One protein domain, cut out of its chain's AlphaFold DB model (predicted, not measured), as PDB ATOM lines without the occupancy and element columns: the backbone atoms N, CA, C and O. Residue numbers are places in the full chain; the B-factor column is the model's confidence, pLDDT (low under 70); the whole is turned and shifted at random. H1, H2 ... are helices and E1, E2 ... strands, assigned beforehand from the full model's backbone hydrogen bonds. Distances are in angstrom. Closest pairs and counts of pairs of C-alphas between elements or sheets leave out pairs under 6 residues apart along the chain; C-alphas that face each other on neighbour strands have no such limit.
ATOM      1  N   ALA A  36     160.350 105.288 131.946       97.88
ATOM      2  CA  ALA A  36     160.582 106.709 132.121       97.88
ATOM      3  C   ALA A  36     160.404 107.083 133.594       97.88
ATOM      4  O   ALA A  36     159.577 106.503 134.303       97.88
ATOM      5  N   ALA A  37     161.189 108.046 134.056       98.25
ATOM      6  CA  ALA A  37     161.112 108.526 135.424       98.25
ATOM      7  C   ALA A  37     161.501 109.999 135.533       98.25
ATOM      8  O   ALA A  37     162.168 110.551 134.657       98.25
ATOM      9  N   THR A  38     161.111 110.631 136.635       97.88
ATOM     10  CA  THR A  38     161.494 112.009 136.959       97.88
ATOM     11  C   THR A  38     161.989 112.123 138.391       97.88
ATOM     12  O   THR A  38     161.467 111.455 139.286       97.88
ATOM     13  N   ARG A  39     162.961 113.012 138.609       97.88
ATOM     14  CA  ARG A  39     163.346 113.514 139.933       97.88
ATOM     15  C   ARG A  39     163.692 114.996 139.840       97.88
ATOM     16  O   ARG A  39     164.661 115.357 139.169       97.88
ATOM     17  N   GLY A  40     162.928 115.852 140.509       95.50
ATOM     18  CA  GLY A  40     163.047 117.301 140.383       95.50
ATOM     19  C   GLY A  40     162.960 117.737 138.917       95.50
ATOM     20  O   GLY A  40     161.990 117.438 138.225       95.50
ATOM     21  N   GLU A  41     163.999 118.411 138.423       94.12
ATOM     22  CA  GLU A  41     164.095 118.856 137.022       94.12
ATOM     23  C   GLU A  41     164.755 117.827 136.086       94.12
ATOM     24  O   GLU A  41     164.948 118.100 134.903       94.12
ATOM     25  N   THR A  42     165.108 116.644 136.597       94.94
ATOM     26  CA  THR A  42     165.774 115.599 135.812       94.94
ATOM     27  C   THR A  42     164.765 114.587 135.292       94.94
ATOM     28  O   THR A  42     163.986 114.012 136.054       94.94
ATOM     29  N   PHE A  43     164.821 114.335 133.988       96.94
ATOM     30  CA  PHE A  43     164.106 113.253 133.325       96.94
ATOM     31  C   PHE A  43     165.063 112.095 133.032       96.94
ATOM     32  O   PHE A  43     166.186 112.311 132.574       96.94
ATOM     33  N   TYR A  44     164.599 110.871 133.260       97.38
ATOM     34  CA  TYR A  44     165.337 109.641 133.009       97.38
ATOM     35  C   TYR A  44     164.548 108.737 132.074       97.38
ATOM     36  O   TYR A  44     163.321 108.653 132.155       97.38
ATOM     37  N   ILE A  45     165.269 108.006 131.229       97.25
ATOM     38  CA  ILE A  45     164.697 106.968 130.385       97.25
ATOM     39  C   ILE A  45     165.703 105.833 130.203       97.25
ATOM     40  O   ILE A  45     166.889 106.072 129.984       97.25
ATOM     41  N   SER A  46     165.243 104.596 130.352       96.94
ATOM     42  CA  SER A  46     166.070 103.386 130.294       96.94
ATOM     43  C   SER A  46     165.222 102.195 129.851       96.94
ATOM     44  O   SER A  46     163.998 102.258 129.896       96.94
ATOM     45  N   SER A  47     165.849 101.086 129.466       96.69
ATOM     46  CA  SER A  47     165.149  99.808 129.286       96.69
ATOM     47  C   SER A  47     164.559  99.281 130.602       96.69
ATOM     48  O   SER A  47     163.539  98.600 130.582       96.69
ATOM     49  N   GLU A  48     165.165  99.621 131.744       97.00
ATOM     50  CA  GLU A  48     164.798  99.117 133.073       97.00
ATOM     51  C   GLU A  48     164.866 100.213 134.144       97.00
ATOM     52  O   GLU A  48     165.713 101.110 134.093       97.00
ATOM     53  N   GLU A  49     164.018 100.095 135.167       97.88
ATOM     54  CA  GLU A  49     164.024 100.981 136.335       97.88
ATOM     55  C   GLU A  49     165.315 100.859 137.160       97.88
ATOM     56  O   GLU A  49     165.813 101.858 137.676       97.88
ATOM     57  N   ALA A  50     165.897  99.658 137.251       97.88
ATOM     58  CA  ALA A  50     167.092  99.403 138.057       97.88
ATOM     59  C   ALA A  50     168.281 100.283 137.637       97.88
ATOM     60  O   ALA A  50     168.976 100.831 138.491       97.88
ATOM     61  N   SER A  51     168.477 100.496 136.331       97.75
ATOM     62  CA  SER A  51     169.538 101.377 135.824       97.75
ATOM     63  C   SER A  51     169.312 102.838 136.218       97.75
ATOM     64  O   SER A  51     170.270 103.557 136.492       97.75
ATOM     65  N   ILE A  52     168.050 103.276 136.280       98.31
ATOM     66  CA  ILE A  52     167.692 104.624 136.735       98.31
ATOM     67  C   ILE A  52     167.953 104.745 138.240       98.31
ATOM     68  O   ILE A  52     168.551 105.720 138.688       98.31
ATOM     69  N   ARG A  53     167.568 103.738 139.030       98.19
ATOM     70  CA  ARG A  53     167.782 103.756 140.485       98.19
ATOM     71  C   ARG A  53     169.241 103.652 140.895       98.19
ATOM     72  O   ARG A  53     169.610 104.201 141.928       98.19
ATOM     73  N   LEU A  54     170.079 103.022 140.073       98.19
ATOM     74  CA  LEU A  54     171.523 102.998 140.294       98.19
ATOM     75  C   LEU A  54     172.120 104.416 140.327       98.19
ATOM     76  O   LEU A  54     173.015 104.678 141.124       98.19
ATOM     77  N   ILE A  55     171.618 105.328 139.487       96.88
ATOM     78  CA  ILE A  55     172.082 106.725 139.428       96.88
ATOM     79  C   ILE A  55     171.252 107.674 140.301       96.88
ATOM     80  O   ILE A  55     171.746 108.714 140.729       96.88
ATOM     81  N   SER A  56     169.988 107.337 140.560       97.88
ATOM     82  CA  SER A  56     169.050 108.153 141.324       97.88
ATOM     83  C   SER A  56     168.136 107.249 142.161       97.88
ATOM     84  O   SER A  56     167.067 106.859 141.691       97.88
ATOM     85  N   PRO A  57     168.552 106.887 143.393       97.31
ATOM     86  CA  PRO A  57     167.854 105.879 144.199       97.31
ATOM     87  C   PRO A  57     166.387 106.214 144.492       97.31
ATOM     88  O   PRO A  57     165.526 105.336 144.437       97.31
ATOM     89  N   GLU A  58     166.108 107.497 144.730       97.94
ATOM     90  CA  GLU A  58     164.770 108.048 144.954       97.94
ATOM     91  C   GLU A  58     164.252 108.704 143.671       97.94
ATOM     92  O   GLU A  58     165.002 109.414 143.003       97.94
ATOM     93  N   LEU A  59     162.978 108.494 143.335       98.44
ATOM     94  CA  LEU A  59     162.331 109.014 142.125       98.44
ATOM     95  C   LEU A  59     160.949 109.566 142.489       98.44
ATOM     96  O   LEU A  59     160.226 108.932 143.253       98.44
ATOM     97  N   ASP A  60     160.562 110.704 141.909       98.25
ATOM     98  CA  ASP A  60     159.256 111.333 142.167       98.25
ATOM     99  C   ASP A  60     158.135 110.623 141.401       98.25
ATOM    100  O   ASP A  60     156.996 110.516 141.858       98.25
ATOM    101  N   ARG A  61     158.457 110.139 140.197       98.00
ATOM    102  CA  ARG A  61     157.538 109.390 139.341       98.00
ATOM    103  C   ARG A  61     158.312 108.375 138.520       98.00
ATOM    104  O   ARG A  61     159.381 108.691 138.006       98.00
ATOM    105  N   VAL A  62     157.723 107.198 138.340       98.12
ATOM    106  CA  VAL A  62     158.201 106.149 137.433       98.12
ATOM    107  C   VAL A  62     157.006 105.592 136.676       98.12
ATOM    108  O   VAL A  62     155.933 105.418 137.255       98.12
ATOM    109  N   TRP A  63     157.157 105.354 135.377       97.69
ATOM    110  CA  TRP A  63     156.125 104.710 134.576       97.69
ATOM    111  C   TRP A  63     156.706 103.992 133.360       97.69
ATOM    112  O   TRP A  63     157.788 104.310 132.862       97.69
ATOM    113  N   THR A  64     155.934 103.039 132.846       96.00
ATOM    114  CA  THR A  64     156.202 102.341 131.588       96.00
ATOM    115  C   THR A  64     155.241 102.877 130.525       96.00
ATOM    116  O   THR A  64     154.032 102.682 130.660       96.00
ATOM    117  N   PRO A  65     155.732 103.557 129.476       94.50
ATOM    118  CA  PRO A  65     154.909 104.031 128.363       94.50
ATOM    119  C   PRO A  65     154.170 102.893 127.648       94.50
ATOM    120  O   PRO A  65     154.609 101.733 127.650       94.50
ATOM    121  N   ASN A  66     153.041 103.209 127.014       93.69
ATOM    122  CA  ASN A  66     152.369 102.246 126.148       93.69
ATOM    123  C   ASN A  66     153.120 102.076 124.821       93.69
ATOM    124  O   ASN A  66     153.946 102.900 124.429       93.69
ATOM    125  N   GLY A  67     152.834 100.978 124.119       92.44
ATOM    126  CA  GLY A  67     153.407 100.728 122.800       92.44
ATOM    127  C   GLY A  67     153.055 101.839 121.809       92.44
ATOM    128  O   GLY A  67     151.895 102.232 121.702       92.44
ATOM    129  N   GLY A  68     154.052 102.356 121.088       90.50
ATOM    130  CA  GLY A  68     153.881 103.460 120.140       90.50
ATOM    131  C   GLY A  68     153.619 104.833 120.769       90.50
ATOM    132  O   GLY A  68     153.469 105.803 120.030       90.50
ATOM    133  N   GLU A  69     153.575 104.940 122.101       93.44
ATOM    134  CA  GLU A  69     153.409 106.212 122.802       93.44
ATOM    135  C   GLU A  69     154.785 106.863 123.028       93.44
ATOM    136  O   GLU A  69     155.629 106.287 123.724       93.44
ATOM    137  N   PRO A  70     155.059 108.043 122.440       94.06
ATOM    138  CA  PRO A  70     156.324 108.725 122.656       94.06
ATOM    139  C   PRO A  70     156.361 109.384 124.038       94.06
ATOM    140  O   PRO A  70     155.414 110.052 124.449       94.06
ATOM    141  N   VAL A  71     157.504 109.293 124.712       96.25
ATOM    142  CA  VAL A  71     157.813 110.124 125.880       96.25
ATOM    143  C   VAL A  71     158.735 111.244 125.449       96.25
ATOM    144  O   VAL A  71     159.749 110.996 124.802       96.25
ATOM    145  N   VAL A  72     158.397 112.474 125.814       95.69
ATOM    146  CA  VAL A  72     159.145 113.666 125.422       95.69
ATOM    147  C   VAL A  72     159.596 114.413 126.666       95.69
ATOM    148  O   VAL A  72     158.781 114.719 127.532       95.69
ATOM    149  N   ALA A  73     160.878 114.758 126.710       95.19
ATOM    150  CA  ALA A  73     161.442 115.686 127.676       95.19
ATOM    151  C   ALA A  73     162.063 116.876 126.944       95.19
ATOM    152  O   ALA A  73     162.756 116.705 125.943       95.19
ATOM    153  N   GLU A  74     161.833 118.078 127.456       93.94
ATOM    154  CA  GLU A  74     162.398 119.316 126.924       93.94
ATOM    155  C   GLU A  74     163.116 120.062 128.041       93.94
ATOM    156  O   GLU A  74     162.610 120.169 129.160       93.94
ATOM    157  N   LEU A  75     164.294 120.599 127.733       92.00
ATOM    158  CA  LEU A  75     164.929 121.566 128.611       92.00
ATOM    159  C   LEU A  75     164.083 122.835 128.608       92.00
ATOM    160  O   LEU A  75     163.641 123.302 127.554       92.00
ATOM    161  N   LYS A  76     163.890 123.426 129.789       82.81
ATOM    162  CA  LYS A  76     163.294 124.758 129.893       82.81
ATOM    163  C   LYS A  76     164.098 125.694 128.994       82.81
ATOM    164  O   LYS A  76     165.314 125.799 129.131       82.81
ATOM    165  N   SER A  77     163.423 126.338 128.046       68.38
ATOM    166  CA  SER A  77     164.062 127.315 127.173       68.38
ATOM    167  C   SER A  77     164.699 128.398 128.039       68.38
ATOM    168  O   SER A  77     163.993 129.167 128.694       68.38
TER     169      SER A  77
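What this domain is: This is residues 36 to 77 of the 83 residues of an uncharacterized protein of Methanosaeta sp. SDB (UniProt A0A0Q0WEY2). A small antiparallel sheet of three strands, E2, E1 and E3, has the short helix H1 packed over one face, while the last stretch of the printed part folds back with its strand E4 across the other face. The printed part has 42 residues with one named helix and four named strands, in the order E1, E2, H1, E3, E4; the class is mixed, helices and strands. It is only just compact, close to loose, with a radius of gyration of the C-alphas of 10.6 A, and its outline is flat, 28 by 27 by 13 A.

Where its parts are: E1, residues 36 to 39, begins at C-alpha 36 (160.582, 106.709, 132.121) and is 10.7 A long. E2, residues 42 to 46, measures 13.4 A, and H1, residues 49 to 55, 10.4 A. E3, residues 61 to 63, measures 6.8 A. E4, residues 71 to 74, is 10.3 A long and ends at C-alpha 74 (162.398, 119.316, 126.924).

How they stand to each other: E1, the inner strand, forms a hairpin with E2 at 153 degrees, with N 37 and O 44 2.9 A apart. E1 and E3 are antiparallel at 178 degrees, with N 36 and O 63 2.9 A apart. H1 is on the sheet at a height of 8.8 A, over E2 and slantwise to the strands at 41 degrees to E2 on the local plane; its closest C-alphas to E2 are Ile 52 and Tyr 44, 6.7 A apart. In H1, 2 of 3 O i to N i+4 pairs are within hydrogen-bond range. E2, H1 and E3 form a split strand-helix-strand unit, two strands running the same way with E1 between them, and its crossover is right-handed. E4 pairs with no named strand; the closest C-alphas of E2 and E4, Phe 43 and Ala 73, are 6.7 A apart. H1 and E4 are apart.

The domain as a whole: The C-alphas farthest apart, those of Ala 50 and Ser 77, are 30.1 A apart. The printed part has no cut and no long link. Mean pLDDT of the printed part is 95.4; residue 77 is under 70.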